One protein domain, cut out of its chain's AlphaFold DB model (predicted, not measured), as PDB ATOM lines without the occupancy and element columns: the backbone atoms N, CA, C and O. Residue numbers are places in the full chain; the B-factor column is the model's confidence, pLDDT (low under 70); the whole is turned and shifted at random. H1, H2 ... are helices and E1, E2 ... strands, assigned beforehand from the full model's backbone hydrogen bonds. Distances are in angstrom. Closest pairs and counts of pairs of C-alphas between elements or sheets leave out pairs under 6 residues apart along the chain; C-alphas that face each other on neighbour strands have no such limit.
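This is residues 33 to 169 of the 186 residues of an uncharacterized protein of Candidatus Lloydbacteria bacterium RIFCSPHIGHO2_02_FULL_54_17 (UniProt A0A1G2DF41). One long antiparallel sheet is curled like part of a barrel and folded into two leaves that face each other, E4 E3 E2 E1 and E8 E7 E6 E5, with E9 as the hinge. The helix H4 runs along E1 on one face, H3 is on that same face near E9, and small H1 is on the opposite face at E6. The printed part has 137 residues with nine named strands and four named helices, in the order E1 E2 E3 E4 E5 H1 E6 E7 E8 H2 E9 H3 H4. The strand order is E4 E3 E2 E1 E9 E8 E7 E6 E5, and the class is mixed, helices and strands. The whole is compact, with a radius of gyration of the C-alphas of 14.8 A and spans of 39 by 33 by 29 A.

E1, residues 37 to 44, E2, residues 52 to 60, E3, residues 63 to 69, and E4, residues 74 to 80, form a meander, each strand the antiparallel neighbour of the one before, in successive hairpins. E1 bends by 50 degrees at residue 41. Within hydrogen-bond range are N 39 and O 57, 2.8 A, N 58 and O 65, 2.8 A, and N 66 and O 77, 2.8 A. E4 and E5, residues 84 to 86, are the edge strands and meet only through their link. H1, residues 89 to 93, lies over E6, residues 106 to 111, at a height over the sheet of 8.5 A; their closest C-alphas, of Val 92 and Gly 108, are 6.2 A apart. E5 and E6 are antiparallel neighbours, with N 85 and O 110 within hydrogen-bond range at 2.8 A. E6, E7, residues 117 to 122, and E8, residues 129 to 134, form a second meander of hairpins, with N 109 and O 118 at 2.8 A and N 119 and O 132 at 2.9 A. H2, residues 138 to 142, stands at the sheet's level, at a height of 3.5 A. E9, residues 145 to 148, has N 147 and O 131 at 2.8 A to E8, and N 148 and O 40 at 2.8 A to E1. H3, residues 150 to 154, and H4, residues 157 to 169, are close but not clearly touching; the closest C-alphas, of Gln 152 and Tyr 158, are 6.8 A apart. H4 is only just over E1, with 3 C-alphas on it, and runs along it at 10 degrees on the local plane. Every O i to N i+4 pair is within range in H1, H3 and H4; H2 has 0 of 1, but 2 of 2 O i to N i+3 pairs.

E1 begins at C-alpha 37 (106.282, 237.148, 310.813) and is 21.8 A long; E2 is 25.7 A and H4 18.5 A. H4 ends at C-alpha 169 (82.323, 249.709, 298.116).

The C-alphas farthest apart, of Val 82 and Lys 167, are 41.0 A apart. The printed part has no cut. The link H1 to E6 is long, with 12 residues. The pLDDT is under 70 at residues 123 to 128, 139 and 142 to 143.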
ATOM      1  N   ALA A  33     113.875 241.657 315.092       83.19
ATOM      2  CA  ALA A  33     113.784 240.201 314.996       83.19
ATOM      3  C   ALA A  33     112.819 239.571 316.021       83.19
ATOM      4  O   ALA A  33     112.306 238.483 315.792       83.19
ATOM      5  N   ALA A  34     112.502 240.251 317.129       85.75
ATOM      6  CA  ALA A  34     111.471 239.783 318.062       85.75
ATOM      7  C   ALA A  34     110.050 239.809 317.455       85.75
ATOM      8  O   ALA A  34     109.125 239.228 318.022       85.75
ATOM      9  N   PHE A  35     109.878 240.474 316.310       90.62
ATOM     10  CA  PHE A  35     108.616 240.644 315.595       90.62
ATOM     11  C   PHE A  35     108.612 239.905 314.250       90.62
ATOM     12  O   PHE A  35     107.970 240.338 313.297       90.62
ATOM     13  N   GLU A  36     109.354 238.799 314.151       92.56
ATOM     14  CA  GLU A  36     109.325 237.946 312.964       92.56
ATOM     15  C   GLU A  36     107.905 237.485 312.617       92.56
ATOM     16  O   GLU A  36     107.113 237.080 313.473       92.56
ATOM     17  N   GLY A  37     107.593 237.515 311.324       93.06
ATOM     18  CA  GLY A  37     106.282 237.148 310.813       93.06
ATOM     19  C   GLY A  37     105.915 237.883 309.534       93.06
ATOM     20  O   GLY A  37     106.604 238.804 309.096       93.06
ATOM     21  N   THR A  38     104.800 237.460 308.945       95.31
ATOM     22  CA  THR A  38     104.171 238.109 307.793       95.31
ATOM     23  C   THR A  38     102.919 238.836 308.261       95.31
ATOM     24  O   THR A  38     101.951 238.218 308.705       95.31
ATOM     25  N   TYR A  39     102.957 240.155 308.154       95.62
ATOM     26  CA  TYR A  39     101.869 241.058 308.474       95.62
ATOM     27  C   TYR A  39     101.188 241.478 307.181       95.62
ATOM     28  O   TYR A  39     101.863 241.866 306.229       95.62
ATOM     29  N   VAL A  40      99.862 241.420 307.141       95.31
ATOM     30  CA  VAL A  40      99.087 241.735 305.933       95.31
ATOM     31  C   VAL A  40      97.989 242.712 306.288       95.31
ATOM     32  O   VAL A  40      97.362 242.584 307.331       95.31
ATOM     33  N   GLY A  41      97.724 243.687 305.434       93.81
ATOM     34  CA  GLY A  41      96.655 244.646 305.656       93.81
ATOM     35  C   GLY A  41      96.453 245.549 304.461       93.81
ATOM     36  O   GLY A  41      96.586 245.120 303.313       93.81
ATOM     37  N   PHE A  42      96.097 246.796 304.741       90.25
ATOM     38  CA  PHE A  42      95.731 247.761 303.714       90.25
ATOM     39  C   PHE A  42      96.492 249.063 303.932       90.25
ATOM     40  O   PHE A  42      96.579 249.557 305.056       90.25
ATOM     41  N   SER A  43      97.029 249.603 302.846       89.06
ATOM     42  CA  SER A  43      97.754 250.868 302.813       89.06
ATOM     43  C   SER A  43      97.047 251.834 301.859       89.06
ATOM     44  O   SER A  43      96.523 251.380 300.832       89.06
ATOM     45  N   PRO A  44      96.993 253.144 302.155       86.62
ATOM     46  CA  PRO A  44      96.426 254.120 301.234       86.62
ATOM     47  C   PRO A  44      97.145 254.129 299.878       86.62
ATOM     48  O   PRO A  44      98.361 253.999 299.807       86.62
ATOM     49  N   THR A  45      96.398 254.313 298.793       82.25
ATOM     50  CA  THR A  45      96.926 254.490 297.428       82.25
ATOM     51  C   THR A  45      95.962 255.366 296.640       82.25
ATOM     52  O   THR A  45      94.759 255.317 296.868       82.25
ATOM     53  N   ASP A  46      96.450 256.174 295.714       77.31
ATOM     54  CA  ASP A  46      95.631 256.967 294.792       77.31
ATOM     55  C   ASP A  46      95.074 256.150 293.613       77.31
ATOM     56  O   ASP A  46      94.086 256.548 293.001       77.31
ATOM     57  N   GLU A  47      95.616 254.959 293.367       75.19
ATOM     58  CA  GLU A  47      95.339 254.136 292.182       75.19
ATOM     59  C   GLU A  47      94.157 253.158 292.348       75.19
ATOM     60  O   GLU A  47      94.038 252.142 291.656       75.19
ATOM     61  N   SER A  48      93.261 253.421 293.302       75.94
ATOM     62  CA  SER A  48      92.064 252.602 293.521       75.94
ATOM     63  C   SER A  48      90.831 253.442 293.837       75.94
ATOM     64  O   SER A  48      90.915 254.518 294.429       75.94
ATOM     65  N   ALA A  49      89.650 252.911 293.506       75.38
ATOM     66  CA  ALA A  49      88.375 253.594 293.742       75.38
ATOM     67  C   ALA A  49      88.104 253.873 295.233       75.38
ATOM     68  O   ALA A  49      87.442 254.849 295.573       75.38
ATOM     69  N   VAL A  50      88.631 253.022 296.117       79.19
ATOM     70  CA  VAL A  50      88.516 253.147 297.581       79.19
ATOM     71  C   VAL A  50      89.747 253.778 298.230       79.19
ATOM     72  O   VAL A  50      89.828 253.846 299.451       79.19
ATOM     73  N   ARG A  51      90.703 254.234 297.416       85.75
ATOM     74  CA  ARG A  51      91.984 254.807 297.831       85.75
ATOM     75  C   ARG A  51      92.813 253.932 298.786       85.75
ATOM     76  O   ARG A  51      93.511 254.442 299.658       85.75
ATOM     77  N   MET A  52      92.736 252.610 298.635       88.06
ATOM     78  CA  MET A  52      93.460 251.616 299.434       88.06
ATOM     79  C   MET A  52      93.918 250.440 298.573       88.06
ATOM     80  O   MET A  52      93.204 250.029 297.663       88.06
ATOM     81  N   GLY A  53      95.072 249.867 298.904       90.25
ATOM     82  CA  GLY A  53      95.626 248.658 298.296       90.25
ATOM     83  C   GLY A  53      96.173 247.696 299.349       90.25
ATOM     84  O   GLY A  53      96.445 248.089 300.482       90.25
ATOM     85  N   GLU A  54      96.290 246.416 299.001       93.38
ATOM     86  CA  GLU A  54      96.839 245.396 299.903       93.38
ATOM     87  C   GLU A  54      98.341 245.612 300.122       93.38
ATOM     88  O   GLU A  54      99.087 245.821 299.167       93.38
ATOM     89  N   MET A  55      98.783 245.524 301.374       94.62
ATOM     90  CA  MET A  55     100.196 245.553 301.745       94.62
ATOM     91  C   MET A  55     100.548 244.319 302.570       94.62
ATOM     92  O   MET A  55      99.769 243.877 303.413       94.62
ATOM     93  N   GLU A  56     101.746 243.804 302.338       96.38
ATOM     94  CA  GLU A  56     102.376 242.717 303.070       96.38
ATOM     95  C   GLU A  56     103.765 243.166 303.534       96.38
ATOM     96  O   GLU A  56     104.544 243.704 302.747       96.38
ATOM     97  N   ILE A  57     104.083 242.930 304.805       96.19
ATOM     98  CA  ILE A  57     105.428 243.085 305.360       96.19
ATOM     99  C   ILE A  57     105.833 241.765 305.994       96.19
ATOM    100  O   ILE A  57     105.175 241.281 306.910       96.19
ATOM    101  N   THR A  58     106.938 241.198 305.530       96.50
ATOM    102  CA  THR A  58     107.551 240.009 306.118       96.50
ATOM    103  C   THR A  58     108.864 240.383 306.783       96.50
ATOM    104  O   THR A  58     109.752 240.923 306.131       96.50
ATOM    105  N   ILE A  59     108.994 240.058 308.066       95.19
ATOM    106  CA  ILE A  59     110.223 240.209 308.848       95.19
ATOM    107  C   ILE A  59     110.772 238.807 309.098       95.19
ATOM    108  O   ILE A  59     110.073 237.968 309.673       95.19
ATOM    109  N   LYS A  60     111.998 238.538 308.640       94.81
ATOM    110  CA  LYS A  60     112.641 237.228 308.793       94.81
ATOM    111  C   LYS A  60     114.157 237.362 308.903       94.81
ATOM    112  O   LYS A  60     114.828 237.761 307.950       94.81
ATOM    113  N   GLY A  61     114.714 236.953 310.037       90.69
ATOM    114  CA  GLY A  61     116.132 237.092 310.327       90.69
ATOM    115  C   GLY A  61     116.555 238.557 310.265       90.69
ATOM    116  O   GLY A  61     116.110 239.370 311.069       90.69
ATOM    117  N   GLN A  62     117.416 238.883 309.298       92.31
ATOM    118  CA  GLN A  62     117.907 240.246 309.076       92.31
ATOM    119  C   GLN A  62     117.272 240.949 307.870       92.31
ATOM    120  O   GLN A  62     117.669 242.063 307.543       92.31
ATOM    121  N   GLU A  63     116.295 240.329 307.206       94.88
ATOM    122  CA  GLU A  63     115.614 240.912 306.048       94.88
ATOM    123  C   GLU A  63     114.181 241.319 306.411       94.88
ATOM    124  O   GLU A  63     113.447 240.598 307.093       94.88
ATOM    125  N   ILE A  64     113.781 242.479 305.901       95.56
ATOM    126  CA  ILE A  64     112.400 242.940 305.842       95.56
ATOM    127  C   ILE A  64     112.033 243.008 304.365       95.56
ATOM    128  O   ILE A  64     112.687 243.712 303.597       95.56
ATOM    129  N   SER A  65     110.979 242.308 303.962       96.69
ATOM    130  CA  SER A  65     110.412 242.408 302.620       96.69
ATOM    131  C   SER A  65     109.036 243.046 302.700       96.69
ATOM    132  O   SER A  65     108.162 242.557 303.411       96.69
ATOM    133  N   MET A  66     108.851 244.141 301.973       95.75
ATOM    134  CA  MET A  66     107.589 244.858 301.859       95.75
ATOM    135  C   MET A  66     107.062 244.730 300.435       95.75
ATOM    136  O   MET A  66     107.805 244.911 299.472       95.75
ATOM    137  N   ARG A  67     105.774 244.423 300.296       95.81
ATOM    138  CA  ARG A  67     105.083 244.311 299.011       95.81
ATOM    139  C   ARG A  67     103.760 245.052 299.100       95.81
ATOM    140  O   ARG A  67     102.994 244.829 300.032       95.81
ATOM    141  N   MET A  68     103.471 245.916 298.135       92.75
ATOM    142  CA  MET A  68     102.246 246.714 298.110       92.75
ATOM    143  C   MET A  68     101.597 246.684 296.730       92.75
ATOM    144  O   MET A  68     102.243 246.902 295.708       92.75
ATOM    145  N   ALA A  69     100.295 246.428 296.704       92.06
ATOM    146  CA  ALA A  69      99.461 246.541 295.522       92.06
ATOM    147  C   ALA A  69      99.003 247.994 295.342       92.06
ATOM    148  O   ALA A  69      98.198 248.492 296.123       92.06
ATOM    149  N   THR A  70      99.466 248.654 294.283       83.38
ATOM    150  CA  THR A  70      99.189 250.077 294.012       83.38
ATOM    151  C   THR A  70      98.234 250.258 292.826       83.38
ATOM    152  O   THR A  70      98.444 251.129 291.999       83.38
ATOM    153  N   GLY A  71      97.270 249.364 292.593       77.69
ATOM    154  CA  GLY A  71      96.285 249.485 291.493       77.69
ATOM    155  C   GLY A  71      96.756 249.112 290.079       77.69
ATOM    156  O   GLY A  71      95.965 248.600 289.278       77.69
ATOM    157  N   HIS A  72      98.039 249.300 289.764       77.88
ATOM    158  CA  HIS A  72      98.605 249.009 288.437       77.88
ATOM    159  C   HIS A  72      99.705 247.955 288.447       77.88
ATOM    160  O   HIS A  72      99.893 247.237 287.460       77.88
ATOM    161  N   ARG A  73     100.432 247.874 289.558       86.12
ATOM    162  CA  ARG A  73     101.591 247.011 289.750       86.12
ATOM    163  C   ARG A  73     101.717 246.617 291.216       86.12
ATOM    164  O   ARG A  73     100.999 247.125 292.079       86.12
ATOM    165  N   ILE A  74     102.656 245.718 291.470       91.44
ATOM    166  CA  ILE A  74     103.167 245.455 292.809       91.44
ATOM    167  C   ILE A  74     104.454 246.265 292.958       91.44
ATOM    168  O   ILE A  74     105.351 246.160 292.121       91.44
ATOM    169  N   GLN A  75     104.517 247.094 293.992       91.25
ATOM    170  CA  GLN A  75     105.756 247.699 294.460       91.25
ATOM    171  C   GLN A  75     106.377 246.769 295.495       91.25
ATOM    172  O   GLN A  75     105.677 246.274 296.379       91.25
ATOM    173  N   GLU A  76     107.675 246.524 295.373       94.50
ATOM    174  CA  GLU A  76     108.420 245.661 296.282       94.50
ATOM    175  C   GLU A  76     109.642 246.408 296.792       94.50
ATOM    176  O   GLU A  76     110.367 247.029 296.016       94.50
ATOM    177  N   GLU A  77     109.873 246.321 298.095       93.88
ATOM    178  CA  GLU A  77     111.056 246.862 298.740       93.88
ATOM    179  C   GLU A  77     111.654 245.837 299.694       93.88
ATOM    180  O   GLU A  77     110.958 245.018 300.302       93.88
ATOM    181  N   LYS A  78     112.978 245.887 299.812       94.69
ATOM    182  CA  LYS A  78     113.743 245.081 300.753       94.69
ATOM    183  C   LYS A  78     114.602 246.001 301.594       94.69
ATOM    184  O   LYS A  78     115.272 246.876 301.057       94.69
ATOM    185  N   MET A  79     114.583 245.775 302.897       93.88
ATOM    186  CA  MET A  79     115.350 246.536 303.876       93.88
ATOM    187  C   MET A  79     116.051 245.577 304.825       93.88
ATOM    188  O   MET A  79     115.631 244.426 304.987       93.88
ATOM    189  N   SER A  80     117.106 246.053 305.479       92.81
ATOM    190  CA  SER A  80     117.774 245.275 306.516       92.81
ATOM    191  C   SER A  80     117.223 245.626 307.892       92.81
ATOM    192  O   SER A  80     117.051 246.797 308.222       92.81
ATOM    193  N   THR A  81     117.003 244.634 308.757       91.62
ATOM    194  CA  THR A  81     116.562 244.895 310.141       91.62
ATOM    195  C   THR A  81     117.585 245.708 310.934       91.62
ATOM    196  O   THR A  81     117.226 246.328 311.929       91.62
ATOM    197  N   VAL A  82     118.859 245.700 310.522       90.50
ATOM    198  CA  VAL A  82     119.940 246.452 311.185       90.50
ATOM    199  C   VAL A  82     119.905 247.947 310.856       90.50
ATOM    200  O   VAL A  82     120.533 248.740 311.549       90.50
ATOM    201  N   GLU A  83     119.158 248.342 309.823       91.31
ATOM    202  CA  GLU A  83     118.925 249.746 309.460       91.31
ATOM    203  C   GLU A  83     117.825 250.383 310.321       91.31
ATOM    204  O   GLU A  83     117.521 251.566 310.165       91.31
ATOM    205  N   PHE A  84     117.237 249.617 311.243       94.06
ATOM    206  CA  PHE A  84     116.209 250.077 312.161       94.06
ATOM    207  C   PHE A  84     116.763 250.213 313.570       94.06
ATOM    208  O   PHE A  84     117.392 249.307 314.115       94.06
ATOM    209  N   VAL A  85     116.463 251.349 314.188       94.81
ATOM    210  CA  VAL A  85     116.780 251.630 315.585       94.81
ATOM    211  C   VAL A  85     115.493 251.674 316.408       94.81
ATOM    212  O   VAL A  85     114.463 252.148 315.912       94.81
ATOM    213  N   PRO A  86     115.516 251.186 317.661       94.88
ATOM    214  CA  PRO A  86     114.364 251.291 318.542       94.88
ATOM    215  C   PRO A  86     114.044 252.764 318.812       94.88
ATOM    216  O   PRO A  86     114.934 253.599 318.986       94.88
ATOM    217  N   MET A  87     112.756 253.079 318.833       94.81
ATOM    218  CA  MET A  87     112.255 254.399 319.186       94.81
ATOM    219  C   MET A  87     112.198 254.544 320.704       94.81
ATOM    220  O   MET A  87     111.846 253.613 321.428       94.81
ATOM    221  N   THR A  88     112.500 255.739 321.194       92.81
ATOM    222  CA  THR A  88     112.300 256.086 322.601       92.81
ATOM    223  C   THR A  88     110.808 256.195 322.925       92.81
ATOM    224  O   THR A  88     109.979 256.483 322.058       92.81
ATOM    225  N   ALA A  89     110.452 256.032 324.202       90.56
ATOM    226  CA  ALA A  89     109.066 256.176 324.655       90.56
ATOM    227  C   ALA A  89     108.467 257.552 324.303       90.56
ATOM    228  O   ALA A  89     107.288 257.648 323.963       90.56
ATOM    229  N   GLN A  90     109.285 258.608 324.342       90.69
ATOM    230  CA  GLN A  90     108.866 259.958 323.977       90.69
ATOM    231  C   GLN A  90     108.557 260.068 322.477       90.69
ATOM    232  O   GLN A  90     107.491 260.563 322.115       90.69
ATOM    233  N   GLU A  91     109.419 259.527 321.613       92.75
ATOM    234  CA  GLU A  91     109.176 259.518 320.165       92.75
ATOM    235  C   GLU A  91     107.932 258.715 319.792       92.75
ATOM    236  O   GLU A  91     107.208 259.098 318.879       92.75
ATOM    237  N   VAL A  92     107.664 257.602 320.484       91.12
ATOM    238  CA  VAL A  92     106.424 256.839 320.290       91.12
ATOM    239  C   VAL A  92     105.224 257.677 320.728       91.12
ATOM    240  O   VAL A  92     104.263 257.788 319.972       91.12
ATOM    241  N   LYS A  93     105.275 258.305 321.910       90.00
ATOM    242  CA  LYS A  93     104.187 259.131 322.456       90.00
ATOM    243  C   LYS A  93     103.789 260.273 321.521       90.00
ATOM    244  O   LYS A  93     102.598 260.510 321.347       90.00
ATOM    245  N   GLU A  94     104.757 260.919 320.880       90.31
ATOM    246  CA  GLU A  94     104.537 262.013 319.921       90.31
ATOM    247  C   GLU A  94     103.767 261.590 318.660       90.31
ATOM    248  O   GLU A  94     103.209 262.434 317.961       90.31
ATOM    249  N   LEU A  95     103.686 260.289 318.361       87.62
ATOM    250  CA  LEU A  95     102.925 259.782 317.215       87.62
ATOM    251  C   LEU A  95     101.431 259.606 317.498       87.62
ATOM    252  O   LEU A  95     100.675 259.344 316.557       87.62
ATOM    253  N   PHE A  96     101.006 259.731 318.755       84.38
ATOM    254  CA  PHE A  96      99.621 259.553 319.174       84.38
ATOM    255  C   PHE A  96      99.059 260.842 319.774       84.38
ATOM    256  O   PHE A  96      99.784 261.724 320.225       84.38
ATOM    257  N   ARG A  97      97.727 260.944 319.799       83.12
ATOM    258  CA  ARG A  97      97.044 262.054 320.472       83.12
ATOM    259  C   ARG A  97      97.317 262.019 321.976       83.12
ATOM    260  O   ARG A  97      97.412 260.942 322.570       83.12
ATOM    261  N   GLU A  98      97.386 263.199 322.584       80.69
ATOM    262  CA  GLU A  98      97.537 263.342 324.031       80.69
ATOM    263  C   GLU A  98      96.436 262.572 324.786       80.69
ATOM    264  O   GLU A  98      95.280 262.536 324.362       80.69
ATOM    265  N   GLY A  99      96.811 261.898 325.877       75.31
ATOM    266  CA  GLY A  99      95.908 261.050 326.667       75.31
ATOM    267  C   GLY A  99      95.655 259.646 326.097       75.31
ATOM    268  O   GLY A  99      94.935 258.858 326.713       75.31
ATOM    269  N   SER A 100      96.248 259.295 324.950       80.56
ATOM    270  CA  SER A 100      96.193 257.934 324.409       80.56
ATOM    271  C   SER A 100      96.904 256.930 325.325       80.56
ATOM    272  O   SER A 100      98.013 257.185 325.787       80.56
ATOM    273  N   LYS A 101      96.295 255.754 325.532       78.69
ATOM    274  CA  LYS A 101      96.899 254.619 326.261       78.69
ATOM    275  C   LYS A 101      97.759 253.713 325.369       78.69
ATOM    276  O   LYS A 101      98.422 252.809 325.868       78.69
ATOM    277  N   TYR A 102      97.721 253.921 324.051       79.38
ATOM    278  CA  TYR A 102      98.453 253.110 323.075       79.38
ATOM    279  C   TYR A 102      99.987 253.276 323.115       79.38
ATOM    280  O   TYR A 102     100.662 252.260 322.947       79.38
ATOM    281  N   PRO A 103     100.572 254.468 323.382       80.56
ATOM    282  CA  PRO A 103     102.026 254.640 323.430       80.56
ATOM    283  C   PRO A 103     102.738 253.689 324.393       80.56
ATOM    284  O   PRO A 103     103.742 253.091 324.032       80.56
ATOM    285  N   GLU A 104     102.185 253.487 325.591       82.12
ATOM    286  CA  GLU A 104     102.762 252.616 326.630       82.12
ATOM    287  C   GLU A 104     102.756 251.127 326.246       82.12
ATOM    288  O   GLU A 104     103.388 250.303 326.901       82.12
ATOM    289  N   ARG A 105     102.024 250.773 325.188       83.69
ATOM    290  CA  ARG A 105     101.820 249.402 324.697       83.69
ATOM    291  C   ARG A 105     102.397 249.199 323.302       83.69
ATOM    292  O   ARG A 105     102.064 248.219 322.636       83.69
ATOM    293  N   THR A 106     103.197 250.158 322.851       89.62
ATOM    294  CA  THR A 106     103.743 250.192 321.504       89.62
ATOM    295  C   THR A 106     105.257 250.116 321.566       89.62
ATOM    296  O   THR A 106     105.910 250.987 322.136       89.62
ATOM    297  N   THR A 107     105.815 249.099 320.925       92.38
ATOM    298  CA  THR A 107     107.243 249.038 320.626       92.38
ATOM    299  C   THR A 107     107.452 249.626 319.236       92.38
ATOM    300  O   THR A 107     106.942 249.102 318.246       92.38
ATOM    301  N   GLY A 108     108.159 250.752 319.163       94.25
ATOM    302  CA  GLY A 108     108.440 251.444 317.909       94.25
ATOM    303  C   GLY A 108     109.857 251.191 317.414       94.25
ATOM    304  O   GLY A 108     110.798 251.168 318.204       94.25
ATOM    305  N   PHE A 109     110.016 251.084 316.102       95.38
ATOM    306  CA  PHE A 109     111.301 251.097 315.414       95.38
ATOM    307  C   PHE A 109     111.242 252.102 314.273       95.38
ATOM    308  O   PHE A 109     110.206 252.252 313.630       95.38
ATOM    309  N   LYS A 110     112.351 252.783 314.010       95.50
ATOM    310  CA  LYS A 110     112.486 253.727 312.899       95.50
ATOM    311  C   LYS A 110     113.735 253.402 312.093       95.50
ATOM    312  O   LYS A 110     114.744 253.014 312.679       95.50
ATOM    313  N   GLY A 111     113.684 253.601 310.782       93.62
ATOM    314  CA  GLY A 111     114.882 253.597 309.951       93.62
ATOM    315  C   GLY A 111     115.896 254.642 310.434       93.62
ATOM    316  O   GLY A 111     115.531 255.617 311.101       93.62
ATOM    317  N   THR A 112     117.172 254.467 310.097       89.62
ATOM    318  CA  THR A 112     118.260 255.391 310.486       89.62
ATOM    319  C   THR A 112     118.022 256.844 310.062       89.62
ATOM    320  O   THR A 112     118.468 257.763 310.746       89.62
ATOM    321  N   THR A 113     117.269 257.071 308.985       88.19
ATOM    322  CA  THR A 113     116.870 258.401 308.490       88.19
ATOM    323  C   THR A 113     115.621 258.965 309.181       88.19
ATOM    324  O   THR A 113     115.197 260.081 308.893       88.19
ATOM    325  N   GLY A 114     115.015 258.208 310.102       87.12
ATOM    326  CA  GLY A 114     113.758 258.529 310.783       87.12
ATOM    327  C   GLY A 114     112.520 257.866 310.172       87.12
ATOM    328  O   GLY A 114     111.479 257.827 310.833       87.12
ATOM    329  N   LEU A 115     112.633 257.320 308.958       89.75
ATOM    330  CA  LEU A 115     111.602 256.576 308.234       89.75
ATOM    331  C   LEU A 115     112.224 255.335 307.557       89.75
ATOM    332  O   LEU A 115     113.424 255.339 307.293       89.75
ATOM    333  N   PRO A 116     111.434 254.289 307.265       92.31
ATOM    334  CA  PRO A 116     110.053 254.104 307.712       92.31
ATOM    335  C   PRO A 116     109.986 253.845 309.229       92.31
ATOM    336  O   PRO A 116     110.994 253.550 309.870       92.31
ATOM    337  N   LYS A 117     108.801 253.990 309.827       94.25
ATOM    338  CA  LYS A 117     108.528 253.672 311.236       94.25
ATOM    339  C   LYS A 117     107.586 252.484 311.329       94.25
ATOM    340  O   LYS A 117     106.504 252.513 310.741       94.25
ATOM    341  N   PHE A 118     107.973 251.482 312.106       94.50
ATOM    342  CA  PHE A 118     107.169 250.307 312.429       94.50
ATOM    343  C   PHE A 118     106.762 250.374 313.896       94.50
ATOM    344  O   PHE A 118     107.611 250.422 314.783       94.50
ATOM    345  N   LEU A 119     105.459 250.411 314.148       93.50
ATOM    346  CA  LEU A 119     104.886 250.517 315.483       93.50
ATOM    347  C   LEU A 119     104.116 249.237 315.784       93.50
ATOM    348  O   LEU A 119     103.003 249.031 315.296       93.50
ATOM    349  N   PHE A 120     104.727 248.382 316.589       92.19
ATOM    350  CA  PHE A 120     104.143 247.135 317.047       92.19
ATOM    351  C   PHE A 120     103.333 247.407 318.305       92.19
ATOM    352  O   PHE A 120     103.903 247.690 319.358       92.19
ATOM    353  N   PHE A 121     102.011 247.354 318.203       86.56
ATOM    354  CA  PHE A 121     101.113 247.679 319.307       86.56
ATOM    355  C   PHE A 121     100.402 246.425 319.809       86.56
ATOM    356  O   PHE A 121      99.989 245.581 319.015       86.56
ATOM    357  N   ARG A 122     100.239 246.310 321.128       78.88
ATOM    358  CA  ARG A 122      99.444 245.247 321.758       78.88
ATOM    359  C   ARG A 122      98.112 245.801 322.245       78.88
ATOM    360  O   ARG A 122      98.081 246.736 323.054       78.88
ATOM    361  N   ASP A 123      97.015 245.224 321.770       66.19
ATOM    362  CA  ASP A 123      95.679 245.585 322.245       66.19
ATOM    363  C   ASP A 123      95.466 245.060 323.689       66.19
ATOM    364  O   ASP A 123      95.888 243.961 324.026       66.19
ATOM    365  N   PRO A 124      94.857 245.821 324.615       53.78
ATOM    366  CA  PRO A 124      94.412 245.284 325.905       53.78
ATOM    367  C   PRO A 124      93.473 244.076 325.830       53.78
ATOM    368  O   PRO A 124      93.488 243.259 326.749       53.78
ATOM    369  N   ALA A 125      92.611 244.017 324.816       58.31
ATOM    370  CA  ALA A 125      91.602 242.973 324.666       58.31
ATOM    371  C   ALA A 125      92.157 241.725 323.970       58.31
ATOM    372  O   ALA A 125      91.644 240.626 324.174       58.31
ATOM    373  N   GLU A 126      93.219 241.888 323.180       56.34
ATOM    374  CA  GLU A 126      93.852 240.812 322.431       56.34
ATOM    375  C   GLU A 126      95.338 240.758 322.768       56.34
ATOM    376  O   GLU A 126      96.066 241.717 322.550       56.34
ATOM    377  N   ASN A 127      95.826 239.617 323.254       61.00
ATOM    378  CA  ASN A 127      97.241 239.427 323.598       61.00
ATOM    379  C   ASN A 127      98.163 239.350 322.353       61.00
ATOM    380  O   ASN A 127      99.172 238.647 322.358       61.00
ATOM    381  N   GLU A 128      97.787 240.012 321.260       68.75
ATOM    382  CA  GLU A 128      98.383 239.910 319.936       68.75
ATOM    383  C   GLU A 128      98.850 241.280 319.436       68.75
ATOM    384  O   GLU A 128      98.264 242.324 319.726       68.75
ATOM    385  N   THR A 129      99.949 241.258 318.686       78.56
ATOM    386  CA  THR A 129     100.651 242.460 318.235       78.56
ATOM    387  C   THR A 129     100.217 242.836 316.821       78.56
ATOM    388  O   THR A 129     100.578 242.133 315.878       78.56
ATOM    389  N   GLY A 130      99.498 243.944 316.652       84.75
ATOM    390  CA  GLY A 130      99.280 244.560 315.340       84.75
ATOM    391  C   GLY A 130     100.471 245.427 314.920       84.75
ATOM    392  O   GLY A 130     101.316 245.777 315.748       84.75
ATOM    393  N   LEU A 131     100.542 245.793 313.638       90.75
ATOM    394  CA  LEU A 131     101.605 246.649 313.104       90.75
ATOM    395  C   LEU A 131     101.013 247.888 312.421       90.75
ATOM    396  O   LEU A 131     100.229 247.772 311.484       90.75
ATOM    397  N   ILE A 132     101.408 249.078 312.878       90.81
ATOM    398  CA  ILE A 132     101.192 250.335 312.152       90.81
ATOM    399  C   ILE A 132     102.483 250.704 311.427       90.81
ATOM    400  O   ILE A 132     103.557 250.727 312.031       90.81
ATOM    401  N   VAL A 133     102.364 251.039 310.148       91.38
ATOM    402  CA  VAL A 133     103.483 251.436 309.294       91.38
ATOM    403  C   VAL A 133     103.350 252.908 308.927       91.38
ATOM    404  O   VAL A 133     102.268 253.363 308.555       91.38
ATOM    405  N   LYS A 134     104.460 253.645 309.027       90.19
ATOM    406  CA  LYS A 134     104.618 254.980 308.442       90.19
ATOM    407  C   LYS A 134     105.836 254.997 307.521       90.19
ATOM    408  O   LYS A 134     106.963 254.918 307.997       90.19
ATOM    409  N   LEU A 135     105.606 255.083 306.222       86.81
ATOM    410  CA  LEU A 135     106.588 255.240 305.154       86.81
ATOM    411  C   LEU A 135     106.997 256.708 304.927       86.81
ATOM    412  O   LEU A 135     108.063 256.963 304.379       86.81
ATOM    413  N   GLY A 136     106.204 257.674 305.401       81.31
ATOM    414  CA  GLY A 136     106.434 259.110 305.210       81.31
ATOM    415  C   GLY A 136     105.912 259.653 303.882       81.31
ATOM    416  O   GLY A 136     106.346 260.712 303.429       81.31
ATOM    417  N   GLU A 137     104.987 258.934 303.258       79.00
ATOM    418  CA  GLU A 137     104.338 259.355 302.025       79.00
ATOM    419  C   GLU A 137     103.159 260.298 302.299       79.00
ATOM    420  O   GLU A 137     102.493 260.222 303.331       79.00
ATOM    421  N   MET A 138     102.831 261.163 301.332       73.75
ATOM    422  CA  MET A 138     101.648 262.033 301.435       73.75
ATOM    423  C   MET A 138     100.331 261.246 301.529       73.75
ATOM    424  O   MET A 138      99.345 261.759 302.059       73.75
ATOM    425  N   SER A 139     100.315 260.006 301.034       68.31
ATOM    426  CA  SER A 139      99.176 259.085 301.087       68.31
ATOM    427  C   SER A 139      98.723 258.795 302.529       68.31
ATOM    428  O   SER A 139      97.535 258.582 302.766       68.31
ATOM    429  N   GLU A 140      99.616 258.919 303.517       71.81
ATOM    430  CA  GLU A 140      99.320 258.725 304.945       71.81
ATOM    431  C   GLU A 140      98.379 259.774 305.542       71.81
ATOM    432  O   GLU A 140      97.767 259.535 306.583       71.81
ATOM    433  N   ILE A 141      98.213 260.928 304.883       70.69
ATOM    434  CA  ILE A 141      97.203 261.924 305.275       70.69
ATOM    435  C   ILE A 141      95.797 261.305 305.240       70.69
ATOM    436  O   ILE A 141      94.924 261.705 306.010       70.69
ATOM    437  N   LEU A 142      95.575 260.313 304.369       68.81
ATOM    438  CA  LEU A 142      94.296 259.613 304.244       68.81
ATOM    439  C   LEU A 142      94.043 258.631 305.399       68.81
ATOM    440  O   LEU A 142      92.890 258.310 305.679       68.81
ATOM    441  N   GLY A 143      95.093 258.177 306.082       69.44
ATOM    442  CA  GLY A 143      94.998 257.276 307.223       69.44
ATOM    443  C   GLY A 143      96.276 256.461 307.442       69.44
ATOM    444  O   GLY A 143      97.096 256.339 306.535       69.44
ATOM    445  N   PRO A 144      96.465 255.893 308.648       74.38
ATOM    446  CA  PRO A 144      97.604 255.029 308.931       74.38
ATOM    447  C   PRO A 144      97.465 253.676 308.226       74.38
ATOM    448  O   PRO A 144      96.379 253.094 308.187       74.38
ATOM    449  N   THR A 145      98.585 253.127 307.764       87.69
ATOM    450  CA  THR A 145      98.650 251.748 307.275       87.69
ATOM    451  C   THR A 145      98.653 250.795 308.460       87.69
ATOM    452  O   THR A 145      99.596 250.786 309.253       87.69
ATOM    453  N   MET A 146      97.588 250.005 308.595       87.75
ATOM    454  CA  MET A 146      97.440 249.008 309.657       87.75
ATOM    455  C   MET A 146      97.508 247.603 309.067       87.75
ATOM    456  O   MET A 146      96.755 247.266 308.151       87.75
ATOM    457  N   LEU A 147      98.399 246.786 309.620       92.88
ATOM    458  CA  LEU A 147      98.624 245.408 309.214       92.88
ATOM    459  C   LEU A 147      98.265 244.451 310.353       92.88
ATOM    460  O   LEU A 147      98.623 244.657 311.517       92.88
ATOM    461  N   PHE A 148      97.560 243.388 309.982       92.31
ATOM    462  CA  PHE A 148      97.164 242.292 310.849       92.31
ATOM    463  C   PHE A 148      98.347 241.357 311.081       92.31
ATOM    464  O   PHE A 148      99.107 241.053 310.159       92.31
ATOM    465  N   SER A 149      98.480 240.881 312.314       92.12
ATOM    466  CA  SER A 149      99.497 239.909 312.706       92.12
ATOM    467  C   SER A 149      99.271 238.541 312.043       92.12
ATOM    468  O   SER A 149      98.136 238.221 311.668       92.12
ATOM    469  N   PRO A 150     100.293 237.665 311.975       90.50
ATOM    470  CA  PRO A 150     100.110 236.289 311.507       90.50
ATOM    471  C   PRO A 150      98.976 235.538 312.228       90.50
ATOM    472  O   PRO A 150      98.244 234.760 311.613       90.50
ATOM    473  N   ALA A 151      98.805 235.779 313.532       89.25
ATOM    474  CA  ALA A 151      97.754 235.155 314.331       89.25
ATOM    475  C   ALA A 151      96.358 235.681 313.950       89.25
ATOM    476  O   ALA A 151      95.449 234.883 313.709       89.25
ATOM    477  N   GLN A 152      96.216 236.997 313.777       89.19
ATOM    478  CA  GLN A 152      94.969 237.635 313.341       89.19
ATOM    479  C   GLN A 152      94.565 237.191 311.930       89.19
ATOM    480  O   GLN A 152      93.397 236.892 311.669       89.19
ATOM    481  N   VAL A 153      95.540 237.071 311.021       90.31
ATOM    482  CA  VAL A 153      95.318 236.523 309.675       90.31
ATOM    483  C   VAL A 153      94.822 235.078 309.769       90.31
ATOM    484  O   VAL A 153      93.809 234.744 309.155       90.31
ATOM    485  N   LYS A 154      95.455 234.232 310.593       90.94
ATOM    486  CA  LYS A 154      95.049 232.828 310.783       90.94
ATOM    487  C   LYS A 154      93.627 232.681 311.343       90.94
ATOM    488  O   LYS A 154      92.935 231.731 310.986       90.94
ATOM    489  N   ARG A 155      93.173 233.603 312.197       91.00
ATOM    490  CA  ARG A 155      91.789 233.641 312.718       91.00
ATOM    491  C   ARG A 155      90.769 234.216 311.726       91.00
ATOM    492  O   ARG A 155      89.568 234.190 312.000       91.00
ATOM    493  N   GLY A 156      91.229 234.726 310.585       91.06
ATOM    494  CA  GLY A 156      90.386 235.275 309.528       91.06
ATOM    495  C   GLY A 156      89.978 236.733 309.734       91.06
ATOM    496  O   GLY A 156      89.047 237.188 309.077       91.06
ATOM    497  N   ASP A 157      90.638 237.487 310.617       91.12
ATOM    498  CA  ASP A 157      90.268 238.888 310.873       91.12
ATOM    499  C   ASP A 157      90.581 239.786 309.672       91.12
ATOM    500  O   ASP A 157      89.771 240.640 309.307       91.12
ATOM    501  N   TYR A 158      91.686 239.496 308.982       91.81
ATOM    502  CA  TYR A 158      92.010 240.095 307.689       91.81
ATOM    503  C   TYR A 158      90.897 239.864 306.648       91.81
ATOM    504  O   TYR A 158      90.441 240.800 305.989       91.81
ATOM    505  N   GLU A 159      90.409 238.626 306.534       91.94
ATOM    506  CA  GLU A 159      89.371 238.265 305.562       91.94
ATOM    507  C   GLU A 159      88.027 238.932 305.900       91.94
ATOM    508  O   GLU A 159      87.344 239.443 305.015       91.94
ATOM    509  N   LYS A 160      87.668 239.021 307.188       92.56
ATOM    510  CA  LYS A 160      86.484 239.777 307.633       92.56
ATOM    511  C   LYS A 160      86.598 241.261 307.280       92.56
ATOM    512  O   LYS A 160      85.624 241.858 306.820       92.56
ATOM    513  N   ALA A 161      87.768 241.868 307.488       90.38
ATOM    514  CA  ALA A 161      88.003 243.271 307.152       90.38
ATOM    515  C   ALA A 161      87.841 243.519 305.646       90.38
ATOM    516  O   ALA A 161      87.131 244.444 305.249       90.38
ATOM    517  N   LEU A 162      88.404 242.640 304.813       89.31
ATOM    518  CA  LEU A 162      88.211 242.667 303.366       89.31
ATOM    519  C   LEU A 162      86.728 242.581 302.981       89.31
ATOM    520  O   LEU A 162      86.240 243.415 302.222       89.31
ATOM    521  N   GLN A 163      86.003 241.593 303.511       90.94
ATOM    522  CA  GLN A 163      84.585 241.394 303.202       90.94
ATOM    523  C   GLN A 163      83.743 242.619 303.573       90.94
ATOM    524  O   GLN A 163      82.819 242.981 302.845       90.94
ATOM    525  N   ASN A 164      84.074 243.290 304.679       90.19
ATOM    526  CA  ASN A 164      83.406 244.522 305.085       90.19
ATOM    527  C   ASN A 164      83.653 245.670 304.096       90.19
ATOM    528  O   ASN A 164      82.704 246.377 303.755       90.19
ATOM    529  N   ILE A 165      84.886 245.825 303.600       87.50
ATOM    530  CA  ILE A 165      85.219 246.813 302.562       87.50
ATOM    531  C   ILE A 165      84.423 246.515 301.287       87.50
ATOM    532  O   ILE A 165      83.738 247.391 300.758       87.50
ATOM    533  N   GLU A 166      84.447 245.267 300.816       88.38
ATOM    534  CA  GLU A 166      83.756 244.875 299.584       88.38
ATOM    535  C   GLU A 166      82.232 244.977 299.694       88.38
ATOM    536  O   GLU A 166      81.557 245.313 298.720       88.38
ATOM    537  N   LYS A 167      81.663 244.746 300.881       89.06
ATOM    538  CA  LYS A 167      80.232 244.944 301.135       89.06
ATOM    539  C   LYS A 167      79.815 246.409 300.984       89.06
ATOM    540  O   LYS A 167      78.693 246.671 300.561       89.06
ATOM    541  N   GLN A 168      80.690 247.349 301.342       87.12
ATOM    542  CA  GLN A 168      80.391 248.784 301.301       87.12
ATOM    543  C   GLN A 168      80.698 249.414 299.941       87.12
ATOM    544  O   GLN A 168      79.904 250.201 299.434       87.12
ATOM    545  N   ALA A 169      81.835 249.068 299.338       86.06
ATOM    546  CA  ALA A 169      82.323 249.709 298.116       86.06
ATOM    547  C   ALA A 169      82.090 248.880 296.836       86.06
ATOM    548  O   ALA A 169      82.177 249.395 295.716       86.06
TER     549      ALA A 169